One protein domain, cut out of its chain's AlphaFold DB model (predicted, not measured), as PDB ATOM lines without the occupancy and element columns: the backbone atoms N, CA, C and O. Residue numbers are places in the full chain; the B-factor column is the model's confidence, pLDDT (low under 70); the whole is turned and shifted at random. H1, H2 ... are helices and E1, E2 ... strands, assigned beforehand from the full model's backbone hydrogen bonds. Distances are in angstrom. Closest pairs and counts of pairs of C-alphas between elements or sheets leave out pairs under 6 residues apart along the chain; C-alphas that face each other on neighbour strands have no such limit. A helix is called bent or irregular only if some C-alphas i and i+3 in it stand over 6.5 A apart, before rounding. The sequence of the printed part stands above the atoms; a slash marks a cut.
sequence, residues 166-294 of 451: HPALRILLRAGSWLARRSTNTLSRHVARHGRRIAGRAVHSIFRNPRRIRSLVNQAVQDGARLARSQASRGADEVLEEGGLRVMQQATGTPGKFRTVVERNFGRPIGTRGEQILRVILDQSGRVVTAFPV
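This is residues 166 to 294 of the 451 residues of an uncharacterized protein of Acidobacteria bacterium (UniProt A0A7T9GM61). A twisted sheet of five antiparallel strands has two helices, H1 and H3, packed on one face, with no named helix on the other; long H3 crosses the whole sheet. H2 reaches away beyond the E5 edge, and residues 196 to 201 stick out there, at one end of the longest axis. The printed part has 129 residues, with three named helices and then five named strands, H1 H2 H3 E1 E2 E3 E4 E5, and is of mixed class. The sheet's order is E1 E2 E3 E4 E5. The whole is compact, with a radius of gyration of the C-alphas of 15.1 A, and elongated, spanning 50 by 31 by 29 A.

E1, residues 240 to 242, E2, residues 245 to 251, E3, residues 258 to 265, E4, residues 277 to 282, and E5, residues 288 to 293, form a meander, each strand the antiparallel neighbour of the one before. Each successive pair is a hairpin. N and O pairs within hydrogen-bond range include N 240 and O 247 at 2.9 A for E1 and E2, N 248 and O 261 at 3.0 A for E2 and E3, N 262 and O 280 at 2.8 A for E3 and E4, and N 281 and O 290 at 2.9 A for E4 and E5. H3, residues 210 to 230, is on the sheet at a height of 8.3 A and runs across the strands, at 73 degrees to E4 on the local plane; its closest C-alphas to E3 are those of Ala 220 and Arg 264, 5.7 A apart. H1, residues 168 to 181, is on the same face at a height of 9.1 A, over E3, giving two layers, helices on one face of a sheet. H1 and H3 touch, closest at the C-alphas of Leu 169 and Ala 228, 5.3 A apart, and run opposite ways at a shallow tilt of 34.8 degrees, only just short of steep. H2, residues 184 to 197, is not on the sheet. It touches residues 210 to 214 of H3 alone, closest at the C-alphas of Ser 188 and Arg 211, 6.1 A apart. Every O i to N i+4 pair is within hydrogen-bond range in H1, 9 of 10 in H2 and 15 of 17 in H3.

E3 is 23.0 A long and E2 19.7 A. H3 is 31.2 A long and irregular, with C-alphas 211 and 214 7.2 A apart. H1, 20.0 A long, begins at C-alpha 168 (16.386, -29.149, -2.620). H2 is 19.7 A long and neither bent nor irregular, but only just: C-alphas 184 and 187 are 6.1 A apart. E5 ends at C-alpha 293 (9.363, -20.221, 15.291).

The two C-alphas farthest apart, those of Gly 200 and Ser 233, are 52.1 A apart. The printed part has no cut. The links from H2 to H3 and from E3 to E4 are long. The mean pLDDT of the printed part is 74.9; residues under 70 include 180 to 206, and H2 has a mean of 44.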
ATOM      1  N   HIS A 166      14.668 -34.212  -6.497       76.06
ATOM      2  CA  HIS A 166      14.294 -32.816  -6.284       76.06
ATOM      3  C   HIS A 166      15.538 -31.963  -5.950       76.06
ATOM      4  O   HIS A 166      16.355 -32.381  -5.117       76.06
ATOM      5  N   PRO A 167      15.706 -30.749  -6.508       76.12
ATOM      6  CA  PRO A 167      16.928 -29.950  -6.344       76.12
ATOM      7  C   PRO A 167      17.237 -29.578  -4.888       76.12
ATOM      8  O   PRO A 167      18.405 -29.530  -4.493       76.12
ATOM      9  N   ALA A 168      16.205 -29.409  -4.051       83.31
ATOM     10  CA  ALA A 168      16.386 -29.149  -2.620       83.31
ATOM     11  C   ALA A 168      17.089 -30.304  -1.878       83.31
ATOM     12  O   ALA A 168      17.727 -30.072  -0.851       83.31
ATOM     13  N   LEU A 169      17.023 -31.545  -2.387       85.06
ATOM     14  CA  LEU A 169      17.587 -32.718  -1.712       85.06
ATOM     15  C   LEU A 169      19.090 -32.559  -1.458       85.06
ATOM     16  O   LEU A 169      19.567 -32.863  -0.368       85.06
ATOM     17  N   ARG A 170      19.841 -32.037  -2.437       83.25
ATOM     18  CA  ARG A 170      21.292 -31.834  -2.303       83.25
ATOM     19  C   ARG A 170      21.618 -30.865  -1.168       83.25
ATOM     20  O   ARG A 170      22.497 -31.146  -0.355       83.25
ATOM     21  N   ILE A 171      20.882 -29.759  -1.089       85.94
ATOM     22  CA  ILE A 171      21.056 -28.735  -0.051       85.94
ATOM     23  C   ILE A 171      20.714 -29.314   1.323       85.94
ATOM     24  O   ILE A 171      21.473 -29.138   2.271       85.94
ATOM     25  N   LEU A 172      19.631 -30.085   1.423       84.94
ATOM     26  CA  LEU A 172      19.193 -30.710   2.671       84.94
ATOM     27  C   LEU A 172      20.166 -31.792   3.165       84.94
ATOM     28  O   LEU A 172      20.430 -31.885   4.363       84.94
ATOM     29  N   LEU A 173      20.760 -32.577   2.262       85.19
ATOM     30  CA  LEU A 173      21.800 -33.551   2.616       85.19
ATOM     31  C   LEU A 173      23.100 -32.870   3.065       85.19
ATOM     32  O   LEU A 173      23.726 -33.313   4.035       85.19
ATOM     33  N   ARG A 174      23.490 -31.769   2.408       83.81
ATOM     34  CA  ARG A 174      24.611 -30.926   2.853       83.81
ATOM     35  C   ARG A 174      24.334 -30.331   4.229       83.81
ATOM     36  O   ARG A 174      25.200 -30.419   5.092       83.81
ATOM     37  N   ALA A 175      23.122 -29.836   4.467       79.25
ATOM     38  CA  ALA A 175      22.699 -29.316   5.762       79.25
ATOM     39  C   ALA A 175      22.726 -30.379   6.859       79.25
ATOM     40  O   ALA A 175      23.282 -30.140   7.928       79.25
ATOM     41  N   GLY A 176      22.218 -31.582   6.584       78.62
ATOM     42  CA  GLY A 176      22.309 -32.711   7.510       78.62
ATOM     43  C   GLY A 176      23.759 -33.067   7.849       78.62
ATOM     44  O   GLY A 176      24.100 -33.233   9.020       78.62
ATOM     45  N   SER A 177      24.635 -33.109   6.842       76.38
ATOM     46  CA  SER A 177      26.070 -33.373   7.022       76.38
ATOM     47  C   SER A 177      26.759 -32.269   7.826       76.38
ATOM     48  O   SER A 177      27.557 -32.544   8.722       76.38
ATOM     49  N   TRP A 178      26.423 -31.015   7.535       76.31
ATOM     50  CA  TRP A 178      26.935 -29.840   8.224       76.31
ATOM     51  C   TRP A 178      26.516 -29.834   9.706       76.31
ATOM     52  O   TRP A 178      27.362 -29.676  10.589       76.31
ATOM     53  N   LEU A 179      25.246 -30.128   9.996       71.50
ATOM     54  CA  LEU A 179      24.702 -30.253  11.354       71.50
ATOM     55  C   LEU A 179      25.277 -31.444  12.136       71.50
ATOM     56  O   LEU A 179      25.372 -31.385  13.366       71.50
ATOM     57  N   ALA A 180      25.630 -32.532  11.445       67.19
ATOM     58  CA  ALA A 180      26.233 -33.719  12.045       67.19
ATOM     59  C   ALA A 180      27.704 -33.488  12.421       67.19
ATOM     60  O   ALA A 180      28.103 -33.835  13.532       67.19
ATOM     61  N   ARG A 181      28.487 -32.861  11.527       68.12
ATOM     62  CA  ARG A 181      29.913 -32.553  11.750       68.12
ATOM     63  C   ARG A 181      30.132 -31.523  12.856       68.12
ATOM     64  O   ARG A 181      31.143 -31.579  13.547       68.12
ATOM     65  N   ARG A 182      29.204 -30.585  13.045       61.75
ATOM     66  CA  ARG A 182      29.324 -29.564  14.092       61.75
ATOM     67  C   ARG A 182      28.707 -30.057  15.408       61.75
ATOM     68  O   ARG A 182      27.526 -30.398  15.469       61.75
ATOM     69  N   SER A 183      29.528 -30.143  16.460       47.38
ATOM     70  CA  SER A 183      29.169 -30.780  17.736       47.38
ATOM     71  C   SER A 183      28.047 -30.044  18.492       47.38
ATOM     72  O   SER A 183      27.817 -28.844  18.332       47.38
ATOM     73  N   THR A 184      27.342 -30.788  19.355       45.31
ATOM     74  CA  THR A 184      26.256 -30.351  20.265       45.31
ATOM     75  C   THR A 184      26.584 -29.072  21.025       45.31
ATOM     76  O   THR A 184      25.691 -28.289  21.336       45.31
ATOM     77  N   ASN A 185      27.861 -28.863  21.324       42.69
ATOM     78  CA  ASN A 185      28.305 -27.785  22.177       42.69
ATOM     79  C   ASN A 185      28.325 -26.441  21.459       42.69
ATOM     80  O   ASN A 185      28.051 -25.438  22.104       42.69
ATOM     81  N   THR A 186      28.579 -26.384  20.153       50.44
ATOM     82  CA  THR A 186      28.776 -25.090  19.490       50.44
ATOM     83  C   THR A 186      27.458 -24.410  19.144       50.44
ATOM     84  O   THR A 186      27.322 -23.223  19.404       50.44
ATOM     85  N   LEU A 187      26.434 -25.156  18.708       46.59
ATOM     86  CA  LEU A 187      25.093 -24.589  18.505       46.59
ATOM     87  C   LEU A 187      24.457 -24.157  19.840       46.59
ATOM     88  O   LEU A 187      23.895 -23.071  19.949       46.59
ATOM     89  N   SER A 188      24.577 -24.983  20.888       43.78
ATOM     90  CA  SER A 188      24.029 -24.661  22.210       43.78
ATOM     91  C   SER A 188      24.810 -23.562  22.935       43.78
ATOM     92  O   SER A 188      24.182 -22.744  23.599       43.78
ATOM     93  N   ARG A 189      26.145 -23.494  22.802       48.19
ATOM     94  CA  ARG A 189      26.944 -22.378  23.335       48.19
ATOM     95  C   ARG A 189      26.697 -21.100  22.565       48.19
ATOM     96  O   ARG A 189      26.615 -20.079  23.210       48.19
ATOM     97  N   HIS A 190      26.551 -21.137  21.248       50.25
ATOM     98  CA  HIS A 190      26.253 -19.955  20.444       50.25
ATOM     99  C   HIS A 190      24.917 -19.322  20.865       50.25
ATOM    100  O   HIS A 190      24.883 -18.161  21.264       50.25
ATOM    101  N   VAL A 191      23.855 -20.129  20.968       46.00
ATOM    102  CA  VAL A 191      22.558 -19.672  21.499       46.00
ATOM    103  C   VAL A 191      22.662 -19.219  22.967       46.00
ATOM    104  O   VAL A 191      22.063 -18.219  23.355       46.00
ATOM    105  N   ALA A 192      23.426 -19.922  23.812       41.88
ATOM    106  CA  ALA A 192      23.610 -19.537  25.216       41.88
ATOM    107  C   ALA A 192      24.490 -18.286  25.402       41.88
ATOM    108  O   ALA A 192      24.313 -17.551  26.370       41.88
ATOM    109  N   ARG A 193      25.437 -18.047  24.491       46.06
ATOM    110  CA  ARG A 193      26.336 -16.890  24.438       46.06
ATOM    111  C   ARG A 193      25.556 -15.658  23.979       46.06
ATOM    112  O   ARG A 193      25.831 -14.596  24.510       46.06
ATOM    113  N   HIS A 194      24.499 -15.810  23.183       46.31
ATOM    114  CA  HIS A 194      23.533 -14.732  22.908       46.31
ATOM    115  C   HIS A 194      22.665 -14.387  24.104       46.31
ATOM    116  O   HIS A 194      22.489 -13.219  24.422       46.31
ATOM    117  N   GLY A 195      22.217 -15.395  24.852       37.31
ATOM    118  CA  GLY A 195      21.535 -15.155  26.124       37.31
ATOM    119  C   GLY A 195      22.427 -14.521  27.205       37.31
ATOM    120  O   GLY A 195      21.897 -13.961  28.158       37.31
ATOM    121  N   ARG A 196      23.766 -14.619  27.092       36.19
ATOM    122  CA  ARG A 196      24.733 -14.129  28.101       36.19
ATOM    123  C   ARG A 196      25.515 -12.872  27.724       36.19
ATOM    124  O   ARG A 196      25.807 -12.100  28.625       36.19
ATOM    125  N   ARG A 197      25.910 -12.669  26.461       39.47
ATOM    126  CA  ARG A 197      26.694 -11.490  26.026       39.47
ATOM    127  C   ARG A 197      25.862 -10.214  26.001       39.47
ATOM    128  O   ARG A 197      26.419  -9.129  26.036       39.47
ATOM    129  N   ILE A 198      24.545 -10.348  26.086       41.94
ATOM    130  CA  ILE A 198      23.620  -9.253  26.356       41.94
ATOM    131  C   ILE A 198      23.427  -9.141  27.882       41.94
ATOM    132  O   ILE A 198      22.318  -9.133  28.416       41.94
ATOM    133  N   ALA A 199      24.537  -9.120  28.625       30.41
ATOM    134  CA  ALA A 199      24.557  -8.905  30.070       30.41
ATOM    135  C   ALA A 199      24.255  -7.425  30.356       30.41
ATOM    136  O   ALA A 199      25.138  -6.615  30.608       30.41
ATOM    137  N   GLY A 200      22.972  -7.097  30.240       35.19
ATOM    138  CA  GLY A 200      22.381  -5.778  30.449       35.19
ATOM    139  C   GLY A 200      20.943  -5.700  29.926       35.19
ATOM    140  O   GLY A 200      20.129  -4.958  30.468       35.19
ATOM    141  N   ARG A 201      20.585  -6.527  28.931       39.25
ATOM    142  CA  ARG A 201      19.211  -6.689  28.438       39.25
ATOM    143  C   ARG A 201      18.900  -8.177  28.342       39.25
ATOM    144  O   ARG A 201      19.497  -8.893  27.553       39.25
ATOM    145  N   ALA A 202      17.977  -8.663  29.166       34.50
ATOM    146  CA  ALA A 202      17.508 -10.040  29.092       34.50
ATOM    147  C   ALA A 202      16.849 -10.288  27.722       34.50
ATOM    148  O   ALA A 202      15.656 -10.035  27.554       34.50
ATOM    149  N   VAL A 203      17.604 -10.756  26.726       43.22
ATOM    150  CA  VAL A 203      17.004 -11.186  25.462       43.22
ATOM    151  C   VAL A 203      16.324 -12.518  25.711       43.22
ATOM    152  O   VAL A 203      16.937 -13.550  25.999       43.22
ATOM    153  N   HIS A 204      15.001 -12.446  25.670       52.41
ATOM    154  CA  HIS A 204      14.095 -13.552  25.875       52.41
ATOM    155  C   HIS A 204      14.278 -14.509  24.697       52.41
ATOM    156  O   HIS A 204      13.977 -14.160  23.559       52.41
ATOM    157  N   SER A 205      14.789 -15.718  24.946       62.00
ATOM    158  CA  SER A 205      14.828 -16.739  23.898       62.00
ATOM    159  C   SER A 205      13.420 -16.925  23.331       62.00
ATOM    160  O   SER A 205      12.476 -17.149  24.087       62.00
ATOM    161  N   ILE A 206      13.264 -16.860  22.007       69.06
ATOM    162  CA  ILE A 206      11.974 -17.145  21.352       69.06
ATOM    163  C   ILE A 206      11.627 -18.636  21.400       69.06
ATOM    164  O   ILE A 206      10.492 -19.017  21.142       69.06
ATOM    165  N   PHE A 207      12.586 -19.486  21.776       72.62
ATOM    166  CA  PHE A 207      12.376 -20.910  21.979       72.62
ATOM    167  C   PHE A 207      12.051 -21.211  23.436       72.62
ATOM    168  O   PHE A 207      12.772 -20.821  24.353       72.62
ATOM    169  N   ARG A 208      11.026 -22.036  23.651       80.50
ATOM    170  CA  ARG A 208      10.647 -22.527  24.980       80.50
ATOM    171  C   ARG A 208      11.777 -23.292  25.665       80.50
ATOM    172  O   ARG A 208      11.901 -23.269  26.885       80.50
ATOM    173  N   ASN A 209      12.575 -24.020  24.886       76.94
ATOM    174  CA  ASN A 209      13.732 -24.747  25.389       76.94
ATOM    175  C   ASN A 209      14.932 -24.558  24.446       76.94
ATOM    176  O   ASN A 209      15.055 -25.301  23.465       76.94
ATOM    177  N   PRO A 210      15.850 -23.627  24.765       69.81
ATOM    178  CA  PRO A 210      17.028 -23.346  23.945       69.81
ATOM    179  C   PRO A 210      17.912 -24.575  23.690       69.81
ATOM    180  O   PRO A 210      18.526 -24.704  22.633       69.81
ATOM    181  N   ARG A 211      17.937 -25.541  24.621       70.50
ATOM    182  CA  ARG A 211      18.731 -26.775  24.477       70.50
ATOM    183  C   ARG A 211      18.189 -27.702  23.384       70.50
ATOM    184  O   ARG A 211      18.919 -28.566  22.911       70.50
ATOM    185  N   ARG A 212      16.924 -27.543  22.972       78.50
ATOM    186  CA  ARG A 212      16.279 -28.393  21.956       78.50
ATOM    187  C   ARG A 212      16.402 -27.863  20.533       78.50
ATOM    188  O   ARG A 212      16.101 -28.622  19.616       78.50
ATOM    189  N   ILE A 213      16.883 -26.636  20.326       77.12
ATOM    190  CA  ILE A 213      16.960 -26.010  18.994       77.12
ATOM    191  C   ILE A 213      17.678 -26.924  17.997       77.12
ATOM    192  O   ILE A 213      17.127 -27.207  16.940       77.12
ATOM    193  N   ARG A 214      18.831 -27.501  18.372       76.62
ATOM    194  CA  ARG A 214      19.563 -28.451  17.512       76.62
ATOM    195  C   ARG A 214      18.695 -29.625  17.079       76.62
ATOM    196  O   ARG A 214      18.650 -29.951  15.902       76.62
ATOM    197  N   SER A 215      18.030 -30.273  18.035       84.81
ATOM    198  CA  SER A 215      17.189 -31.434  17.736       84.81
ATOM    199  C   SER A 215      16.026 -31.069  16.816       84.81
ATOM    200  O   SER A 215      15.715 -31.841  15.919       84.81
ATOM    201  N   LEU A 216      15.442 -29.878  16.989       86.69
ATOM    202  CA  LEU A 216      14.351 -29.395  16.146       86.69
ATOM    203  C   LEU A 216      14.843 -29.085  14.725       86.69
ATOM    204  O   LEU A 216      14.243 -29.554  13.766       86.69
ATOM    205  N   VAL A 217      15.962 -28.368  14.583       86.19
ATOM    206  CA  VAL A 217      16.559 -28.050  13.275       86.19
ATOM    207  C   VAL A 217      16.998 -29.325  12.549       86.19
ATOM    208  O   VAL A 217      16.653 -29.512  11.386       86.19
ATOM    209  N   ASN A 218      17.689 -30.241  13.237       87.50
ATOM    210  CA  ASN A 218      18.091 -31.528  12.664       87.50
ATOM    211  C   ASN A 218      16.883 -32.326  12.177       87.50
ATOM    212  O   ASN A 218      16.910 -32.851  11.067       87.50
ATOM    213  N   GLN A 219      15.831 -32.405  12.993       91.00
ATOM    214  CA  GLN A 219      14.614 -33.118  12.629       91.00
ATOM    215  C   GLN A 219      13.930 -32.467  11.423       91.00
ATOM    216  O   GLN A 219      13.583 -33.174  10.486       91.00
ATOM    217  N   ALA A 220      13.804 -31.137  11.392       92.38
ATOM    218  CA  ALA A 220      13.225 -30.422  10.255       92.38
ATOM    219  C   ALA A 220      14.008 -30.680   8.956       92.38
ATOM    220  O   ALA A 220      13.409 -30.999   7.934       92.38
ATOM    221  N   VAL A 221      15.344 -30.622   8.998       91.12
ATOM    222  CA  VAL A 221      16.203 -30.879   7.828       91.12
ATOM    223  C   VAL A 221      16.131 -32.339   7.371       91.12
ATOM    224  O   VAL A 221      16.059 -32.600   6.172       91.12
ATOM    225  N   GLN A 222      16.123 -33.301   8.298       92.38
ATOM    226  CA  GLN A 222      15.999 -34.726   7.969       92.38
ATOM    227  C   GLN A 222      14.620 -35.069   7.398       92.38
ATOM    228  O   GLN A 222      14.534 -35.795   6.408       92.38
ATOM    229  N   ASP A 223      13.549 -34.541   7.992       93.50
ATOM    230  CA  ASP A 223      12.181 -34.673   7.489       93.50
ATOM    231  C   ASP A 223      12.089 -34.049   6.084       93.50
ATOM    232  O   ASP A 223      11.633 -34.709   5.151       93.50
ATOM    233  N   GLY A 224      12.646 -32.845   5.907       91.81
ATOM    234  CA  GLY A 224      12.806 -32.160   4.620       91.81
ATOM    235  C   GLY A 224      13.489 -33.025   3.565       91.81
ATOM    236  O   GLY A 224      12.986 -33.168   2.454       91.81
ATOM    237  N   ALA A 225      14.631 -33.632   3.904       89.62
ATOM    238  CA  ALA A 225      15.378 -34.487   2.986       89.62
ATOM    239  C   ALA A 225      14.583 -35.739   2.589       89.62
ATOM    240  O   ALA A 225      14.670 -36.182   1.444       89.62
ATOM    241  N   ARG A 226      13.802 -36.308   3.517       90.25
ATOM    242  CA  ARG A 226      12.917 -37.443   3.222       90.25
ATOM    243  C   ARG A 226      11.810 -37.050   2.248       90.25
ATOM    244  O   ARG A 226      11.620 -37.768   1.271       90.25
ATOM    245  N   LEU A 227      11.170 -35.899   2.458       90.81
ATOM    246  CA  LEU A 227      10.143 -35.368   1.557       90.81
ATOM    247  C   LEU A 227      10.702 -35.039   0.165       90.81
ATOM    248  O   LEU A 227      10.147 -35.434  -0.853       90.81
ATOM    249  N   ALA A 228      11.854 -34.371   0.099       87.12
ATOM    250  CA  ALA A 228      12.506 -34.067  -1.175       87.12
ATOM    251  C   ALA A 228      12.921 -35.336  -1.943       87.12
ATOM    252  O   ALA A 228      12.960 -35.334  -3.171       87.12
ATOM    253  N   ARG A 229      13.224 -36.428  -1.232       85.38
ATOM    254  CA  ARG A 229      13.536 -37.723  -1.846       85.38
ATOM    255  C   ARG A 229      12.290 -38.432  -2.377       85.38
ATOM    256  O   ARG A 229      12.379 -39.046  -3.433       85.38
ATOM    257  N   SER A 230      11.157 -38.364  -1.673       84.44
ATOM    258  CA  SER A 230       9.899 -38.982  -2.123       84.44
ATOM    259  C   SER A 230       9.238 -38.225  -3.280       84.44
ATOM    260  O   SER A 230       8.473 -38.821  -4.028       84.44
ATOM    261  N   GLN A 231       9.564 -36.943  -3.463       83.50
ATOM    262  CA  GLN A 231       9.005 -36.068  -4.501       83.50
ATOM    263  C   GLN A 231      10.009 -35.772  -5.630       83.50
ATOM    264  O   GLN A 231      10.071 -34.655  -6.143       83.50
ATOM    265  N   ALA A 232      10.821 -36.763  -6.015       68.81
ATOM    266  CA  ALA A 232      11.899 -36.599  -6.993       68.81
ATOM    267  C   ALA A 232      11.446 -36.045  -8.358       68.81
ATOM    268  O   ALA A 232      12.201 -35.318  -8.993       68.81
ATOM    269  N   SER A 233      10.211 -36.342  -8.771       66.38
ATOM    270  CA  SER A 233       9.636 -35.935 -10.056       66.38
ATOM    271  C   SER A 233       9.105 -34.496 -10.100       66.38
ATOM    272  O   SER A 233       8.659 -34.062 -11.161       66.38
ATOM    273  N   ARG A 234       9.093 -33.764  -8.975       72.12
ATOM    274  CA  ARG A 234       8.579 -32.384  -8.908       72.12
ATOM    275  C   ARG A 234       9.622 -31.354  -9.345       72.12
ATOM    276  O   ARG A 234      10.819 -31.526  -9.099       72.12
ATOM    277  N   GLY A 235       9.155 -30.282  -9.987       62.84
ATOM    278  CA  GLY A 235       9.998 -29.175 -10.446       62.84
ATOM    279  C   GLY A 235      10.640 -28.380  -9.301       62.84
ATOM    280  O   GLY A 235      10.158 -28.391  -8.174       62.84
ATOM    281  N   ALA A 236      11.728 -27.659  -9.595       62.72
ATOM    282  CA  ALA A 236      12.492 -26.877  -8.613       62.72
ATOM    283  C   ALA A 236      11.685 -25.782  -7.898       62.72
ATOM    284  O   ALA A 236      11.974 -25.465  -6.740       62.72
ATOM    285  N   ASP A 237      10.706 -25.230  -8.612       64.06
ATOM    286  CA  ASP A 237       9.854 -24.127  -8.176       64.06
ATOM    287  C   ASP A 237       8.607 -24.620  -7.426       64.06
ATOM    288  O   ASP A 237       7.832 -23.822  -6.896       64.06
ATOM    289  N   GLU A 238       8.396 -25.938  -7.359       74.94
ATOM    290  CA  GLU A 238       7.257 -26.507  -6.653       74.94
ATOM    291  C   GLU A 238       7.511 -26.544  -5.148       74.94
ATOM    292  O   GLU A 238       8.497 -27.085  -4.643       74.94
ATOM    293  N   VAL A 239       6.554 -25.999  -4.404       84.25
ATOM    294  CA  VAL A 239       6.505 -26.157  -2.955       84.25
ATOM    295  C   VAL A 239       6.204 -27.622  -2.643       84.25
ATOM    296  O   VAL A 239       5.170 -28.166  -3.042       84.25
ATOM    297  N   LEU A 240       7.098 -28.266  -1.895       87.75
ATOM    298  CA  LEU A 240       6.864 -29.603  -1.366       87.75
ATOM    299  C   LEU A 240       6.137 -29.482  -0.037       87.75
ATOM    300  O   LEU A 240       6.632 -28.803   0.860       87.75
ATOM    301  N   GLU A 241       5.007 -30.161   0.122       89.88
ATOM    302  CA  GLU A 241       4.246 -30.140   1.369       89.88
ATOM    303  C   GLU A 241       3.672 -31.523   1.686       89.88
ATOM    304  O   GLU A 241       2.995 -32.127   0.857       89.88
ATOM    305  N   GLU A 242       3.954 -32.029   2.888       88.38
ATOM    306  CA  GLU A 242       3.418 -33.297   3.391       88.38
ATOM    307  C   GLU A 242       3.480 -33.335   4.927       88.38
ATOM    308  O   GLU A 242       4.499 -32.998   5.523       88.38
ATOM    309  N   GLY A 243       2.406 -33.753   5.609       82.88
ATOM    310  CA  GLY A 243       2.451 -34.062   7.049       82.88
ATOM    311  C   GLY A 243       2.883 -32.908   7.975       82.88
ATOM    312  O   GLY A 243       3.513 -33.145   9.014       82.88
ATOM    313  N   GLY A 244       2.580 -31.659   7.601       85.38
ATOM    314  CA  GLY A 244       3.006 -30.462   8.337       85.38
ATOM    315  C   GLY A 244       4.490 -30.125   8.160       85.38
ATOM    316  O   GLY A 244       5.074 -29.459   9.016       85.38
ATOM    317  N   LEU A 245       5.118 -30.625   7.101       91.38
ATOM    318  CA  LEU A 245       6.434 -30.230   6.625       91.38
ATOM    319  C   LEU A 245       6.266 -29.548   5.268       91.38
ATOM    320  O   LEU A 245       5.581 -30.080   4.398       91.38
ATOM    321  N   ARG A 246       6.934 -28.412   5.086       90.75
ATOM    322  CA  ARG A 246       6.946 -27.651   3.842       90.75
ATOM    323  C   ARG A 246       8.383 -27.322   3.448       90.75
ATOM    324  O   ARG A 246       9.159 -26.871   4.286       90.75
ATOM    325  N   VAL A 247       8.751 -27.540   2.190       89.88
ATOM    326  CA  VAL A 247      10.059 -27.173   1.628       89.88
ATOM    327  C   VAL A 247       9.826 -26.303   0.402       89.88
ATOM    328  O   VAL A 247       9.087 -26.692  -0.497       89.88
ATOM    329  N   MET A 248      10.447 -25.128   0.363       89.75
ATOM    330  CA  MET A 248      10.314 -24.181  -0.749       89.75
ATOM    331  C   MET A 248      11.644 -23.494  -1.051       89.75
ATOM    332  O   MET A 248      12.495 -23.357  -0.167       89.75
ATOM    333  N   GLN A 249      11.821 -23.046  -2.292       87.12
ATOM    334  CA  GLN A 249      12.911 -22.143  -2.642       87.12
ATOM    335  C   GLN A 249      12.467 -20.694  -2.445       87.12
ATOM    336  O   GLN A 249      11.349 -20.321  -2.781       87.12
ATOM    337  N   GLN A 250      13.356 -19.882  -1.886       83.75
ATOM    338  CA  GLN A 250      13.168 -18.452  -1.709       83.75
ATOM    339  C   GLN A 250      14.238 -17.725  -2.521       83.75
ATOM    340  O   GLN A 250      15.436 -17.941  -2.312       83.75
ATOM    341  N   ALA A 251      13.816 -16.866  -3.448       77.81
ATOM    342  CA  ALA A 251      14.733 -16.002  -4.180       77.81
ATOM    343  C   ALA A 251      15.417 -15.017  -3.220       77.81
ATOM    344  O   ALA A 251      14.839 -14.598  -2.216       77.81
ATOM    345  N   THR A 252      16.660 -14.651  -3.520       76.50
ATOM    346  CA  THR A 252      17.357 -13.575  -2.802       76.50
ATOM    347  C   THR A 252      17.438 -12.328  -3.679       76.50
ATOM    348  O   THR A 252      17.217 -12.406  -4.886       76.50
ATOM    349  N   GLY A 253      17.786 -11.177  -3.093       65.25
ATOM    350  CA  GLY A 253      18.030  -9.949  -3.860       65.25
ATOM    351  C   GLY A 253      19.204 -10.057  -4.846       65.25
ATOM    352  O   GLY A 253      19.319  -9.242  -5.756       65.25
ATOM    353  N   THR A 254      20.064 -11.072  -4.701       67.56
ATOM    354  CA  THR A 254      21.171 -11.342  -5.621       67.56
ATOM    355  C   THR A 254      20.730 -12.322  -6.719       67.56
ATOM    356  O   THR A 254      20.370 -13.462  -6.403       67.56
ATOM    357  N   PRO A 255      20.798 -11.939  -8.010       71.31
ATOM    358  CA  PRO A 255      20.462 -12.832  -9.117       71.31
ATOM    359  C   PRO A 255      21.258 -14.144  -9.068       71.31
ATOM    360  O   PRO A 255      22.461 -14.143  -8.821       71.31
ATOM    361  N   GLY A 256      20.583 -15.275  -9.292       72.31
ATOM    362  CA  GLY A 256      21.197 -16.611  -9.269       72.31
ATOM    363  C   GLY A 256      21.418 -17.209  -7.872       72.31
ATOM    364  O   GLY A 256      21.699 -18.406  -7.759       72.31
ATOM    365  N   LYS A 257      21.235 -16.429  -6.797       79.25
ATOM    366  CA  LYS A 257      21.291 -16.922  -5.417       79.25
ATOM    367  C   LYS A 257      19.878 -17.190  -4.892       79.25
ATOM    368  O   LYS A 257      19.004 -16.324  -4.919       79.25
ATOM    369  N   PHE A 258      19.669 -18.397  -4.378       83.69
ATOM    370  CA  PHE A 258      18.417 -18.827  -3.753       83.69
ATOM    371  C   PHE A 258      18.686 -19.450  -2.382       83.69
ATOM    372  O   PHE A 258      19.783 -19.933  -2.099       83.69
ATOM    373  N   ARG A 259      17.674 -19.442  -1.521       86.31
ATOM    374  CA  ARG A 259      17.684 -20.095  -0.211       86.31
ATOM    375  C   ARG A 259      16.677 -21.234  -0.213       86.31
ATOM    376  O   ARG A 259      15.631 -21.142  -0.846       86.31
ATOM    377  N   THR A 260      16.984 -22.317   0.488       90.50
ATOM    378  CA  THR A 260      16.014 -23.389   0.738       90.50
ATOM    379  C   THR A 260      15.389 -23.160   2.101       90.50
ATOM    380  O   THR A 260      16.087 -23.138   3.112       90.50
ATOM    381  N   VAL A 261      14.075 -22.985   2.136       90.75
ATOM    382  CA  VAL A 261      13.307 -22.788   3.360       90.75
ATOM    383  C   VAL A 261      12.606 -24.091   3.714       90.75
ATOM    384  O   VAL A 261      11.944 -24.695   2.873       90.75
ATOM    385  N   VAL A 262      12.744 -24.510   4.968       91.94
ATOM    386  CA  VAL A 262      12.090 -25.693   5.529       91.94
ATOM    387  C   VAL A 262      11.214 -25.264   6.695       91.94
ATOM    388  O   VAL A 262      11.723 -24.756   7.691       91.94
ATOM    389  N   GLU A 263       9.911 -25.495   6.597       93.00
ATOM    390  CA  GLU A 263       8.966 -25.294   7.690       93.00
ATOM    391  C   GLU A 263       8.507 -26.640   8.233       93.00
ATOM    392  O   GLU A 263       8.110 -27.521   7.475       93.00
ATOM    393  N   ARG A 264       8.547 -26.812   9.553       93.31
ATOM    394  CA  ARG A 264       8.104 -28.035  10.221       93.31
ATOM    395  C   ARG A 264       7.198 -27.697  11.393       93.31
ATOM    396  O   ARG A 264       7.648 -27.110  12.374       93.31
ATOM    397  N   ASN A 265       5.948 -28.137  11.320       93.12
ATOM    398  CA  ASN A 265       5.021 -28.152  12.441       93.12
ATOM    399  C   ASN A 265       5.326 -29.346  13.359       93.12
ATOM    400  O   ASN A 265       5.274 -30.493  12.926       93.12
ATOM    401  N   PHE A 266       5.633 -29.090  14.628       91.12
ATOM    402  CA  PHE A 266       5.923 -30.137  15.610       91.12
ATOM    403  C   PHE A 266       4.690 -30.634  16.380       91.12
ATOM    404  O   PHE A 266       4.830 -31.541  17.204       91.12
ATOM    405  N   GLY A 267       3.514 -30.031  16.176       90.19
ATOM    406  CA  GLY A 267       2.270 -30.344  16.895       90.19
ATOM    407  C   GLY A 267       2.331 -30.067  18.403       90.19
ATOM    408  O   GLY A 267       1.473 -30.505  19.163       90.19
ATOM    409  N   ARG A 268       3.387 -29.388  18.862       91.94
ATOM    410  CA  ARG A 268       3.616 -29.021  20.260       91.94
ATOM    411  C   ARG A 268       4.309 -27.663  20.328       91.94
ATOM    412  O   ARG A 268       5.120 -27.375  19.447       91.94
ATOM    413  N   PRO A 269       4.090 -26.878  21.397       89.75
ATOM    414  CA  PRO A 269       4.787 -25.613  21.590       89.75
ATOM    415  C   PRO A 269       6.312 -25.779  21.629       89.75
ATOM    416  O   PRO A 269       6.862 -26.392  22.553       89.75
ATOM    417  N   ILE A 270       6.986 -25.213  20.633       85.50
ATOM    418  CA  ILE A 270       8.438 -25.046  20.545       85.50
ATOM    419  C   ILE A 270       8.876 -23.631  20.933       85.50
ATOM    420  O   ILE A 270       9.990 -23.470  21.438       85.50
ATOM    421  N   GLY A 271       8.014 -22.631  20.735       82.00
ATOM    422  CA  GLY A 271       8.271 -21.238  21.085       82.00
ATOM    423  C   GLY A 271       7.723 -20.846  22.457       82.00
ATOM    424  O   GLY A 271       6.934 -21.577  23.069       82.00
ATOM    425  N   THR A 272       8.194 -19.719  22.992       78.12
ATOM    426  CA  THR A 272       7.803 -19.230  24.327       78.12
ATOM    427  C   THR A 272       6.352 -18.771  24.416       78.12
ATOM    428  O   THR A 272       5.826 -18.699  25.526       78.12
ATOM    429  N   ARG A 273       5.683 -18.519  23.286       74.06
ATOM    430  CA  ARG A 273       4.291 -18.055  23.226       74.06
ATOM    431  C   ARG A 273       3.336 -19.078  22.610       74.06
ATOM    432  O   ARG A 273       2.201 -18.741  22.296       74.06
ATOM    433  N   GLY A 274       3.757 -20.337  22.489       82.50
ATOM    434  CA  GLY A 274       2.900 -21.419  21.997       82.50
ATOM    435  C   GLY A 274       3.153 -21.825  20.548       82.50
ATOM    436  O   GLY A 274       2.515 -22.768  20.087       82.50
ATOM    437  N   GLU A 275       4.094 -21.174  19.860       84.25
ATOM    438  CA  GLU A 275       4.432 -21.451  18.465       84.25
ATOM    439  C   GLU A 275       4.863 -22.909  18.284       84.25
ATOM    440  O   GLU A 275       5.623 -23.438  19.097       84.25
ATOM    441  N   GLN A 276       4.397 -23.558  17.223       90.62
ATOM    442  CA  GLN A 276       4.573 -24.979  16.921       90.62
ATOM    443  C   GLN A 276       5.327 -25.208  15.607       90.62
ATOM    444  O   GLN A 276       5.911 -26.281  15.422       90.62
ATOM    445  N   ILE A 277       5.337 -24.213  14.714       89.69
ATOM    446  CA  ILE A 277       6.040 -24.263  13.429       89.69
ATOM    447  C   ILE A 277       7.442 -23.670  13.561       89.69
ATOM    448  O   ILE A 277       7.592 -22.505  13.924       89.69
ATOM    449  N   LEU A 278       8.467 -24.458  13.229       88.44
ATOM    450  CA  LEU A 278       9.845 -23.995  13.041       88.44
ATOM    451  C   LEU A 278      10.093 -23.722  11.563       88.44
ATOM    452  O   LEU A 278       9.881 -24.620  10.754       88.44
ATOM    453  N   ARG A 279      10.646 -22.558  11.230       88.38
ATOM    454  CA  ARG A 279      11.197 -22.266   9.904       88.38
ATOM    455  C   ARG A 279      12.710 -22.229   9.977       88.38
ATOM    456  O   ARG A 279      13.283 -21.590  10.856       88.38
ATOM    457  N   VAL A 280      13.347 -22.944   9.063       86.00
ATOM    458  CA  VAL A 280      14.798 -23.035   8.907       86.00
ATOM    459  C   VAL A 280      15.135 -22.541   7.512       86.00
ATOM    460  O   VAL A 280      14.579 -23.029   6.532       86.00
ATOM    461  N   ILE A 281      16.046 -21.582   7.419       84.69
ATOM    462  CA  ILE A 281      16.503 -21.017   6.152       84.69
ATOM    463  C   ILE A 281      17.913 -21.536   5.895       84.69
ATOM    464  O   ILE A 281      18.781 -21.411   6.756       84.69
ATOM    465  N   LEU A 282      18.135 -22.133   4.729       84.12
ATOM    466  CA  LEU A 282      19.408 -22.709   4.304       84.12
ATOM    467  C   LEU A 282      19.942 -21.960   3.083       84.12
ATOM    468  O   LEU A 282      19.179 -21.646   2.167       84.12
ATOM    469  N   ASP A 283      21.248 -21.722   3.033       82.88
ATOM    470  CA  ASP A 283      21.908 -21.239   1.818       82.88
ATOM    471  C   ASP A 283      22.135 -22.380   0.800       82.88
ATOM    472  O   ASP A 283      21.884 -23.557   1.074       82.88
ATOM    473  N   GLN A 284      22.651 -22.051  -0.390       84.12
ATOM    474  CA  GLN A 284      22.958 -23.036  -1.444       84.12
ATOM    475  C   GLN A 284      24.060 -24.040  -1.051       84.12
ATOM    476  O   GLN A 284      24.164 -25.132  -1.622       84.12
ATOM    477  N   SER A 285      24.892 -23.695  -0.066       76.50
ATOM    478  CA  SER A 285      25.920 -24.589   0.467       76.50
ATOM    479  C   SER A 285      25.347 -25.611   1.461       76.50
ATOM    480  O   SER A 285      26.023 -26.582   1.797       76.50
ATOM    481  N   GLY A 286      24.088 -25.441   1.881       76.56
ATOM    482  CA  GLY A 286      23.437 -26.240   2.917       76.56
ATOM    483  C   GLY A 286      23.724 -25.741   4.332       76.56
ATOM    484  O   GLY A 286      23.401 -26.425   5.296       76.56
ATOM    485  N   ARG A 287      24.330 -24.565   4.508       78.12
ATOM    486  CA  ARG A 287      24.497 -23.968   5.837       78.12
ATOM    487  C   ARG A 287      23.176 -23.354   6.282       78.12
ATOM    488  O   ARG A 287      22.441 -22.788   5.478       78.12
ATOM    489  N   VAL A 288      22.886 -23.447   7.577       76.38
ATOM    490  CA  VAL A 288      21.722 -22.781   8.175       76.38
ATOM    491  C   VAL A 288      21.996 -21.278   8.252       76.38
ATOM    492  O   VAL A 288      22.930 -20.855   8.909       76.38
ATOM    493  N   VAL A 289      21.212 -20.445   7.583       75.88
ATOM    494  CA  VAL A 289      21.334 -18.984   7.694       75.88
ATOM    495  C   VAL A 289      20.683 -18.512   8.990       75.88
ATOM    496  O   VAL A 289      21.299 -17.809   9.779       75.88
ATOM    497  N   THR A 290      19.446 -18.946   9.229       75.94
ATOM    498  CA  THR A 290      18.686 -18.623  10.442       75.94
ATOM    499  C   THR A 290      17.610 -19.683  10.697       75.94
ATOM    500  O   THR A 290      17.238 -20.441   9.793       75.94
ATOM    501  N   ALA A 291      17.127 -19.768  11.937       78.94
ATOM    502  CA  ALA A 291      16.037 -20.656  12.323       78.94
ATOM    503  C   ALA A 291      15.198 -20.046  13.454       78.94
ATOM    504  O   ALA A 291      15.736 -19.691  14.504       78.94
ATOM    505  N   PHE A 292      13.881 -19.971  13.270       78.88
ATOM    506  CA  PHE A 292      12.972 -19.341  14.231       78.88
ATOM    507  C   PHE A 292      11.546 -19.927  14.169       78.88
ATOM    508  O   PHE A 292      11.126 -20.434  13.126       78.88
ATOM    509  N   PRO A 293      10.788 -19.904  15.282       80.62
ATOM    510  CA  PRO A 293       9.363 -20.221  15.291       80.62
ATOM    511  C   PRO A 293       8.520 -19.144  14.575       80.62
ATOM    512  O   PRO A 293       8.762 -17.956  14.780       80.62
ATOM    513  N   VAL A 294       7.530 -19.536  13.759       74.25
ATOM    514  CA  VAL A 294       6.854 -18.621  12.795       74.25
ATOM    515  C   VAL A 294       5.397 -18.287  13.106       74.25
ATOM    516  O   VAL A 294       4.897 -17.273  12.622       74.25
TER     517      VAL A 294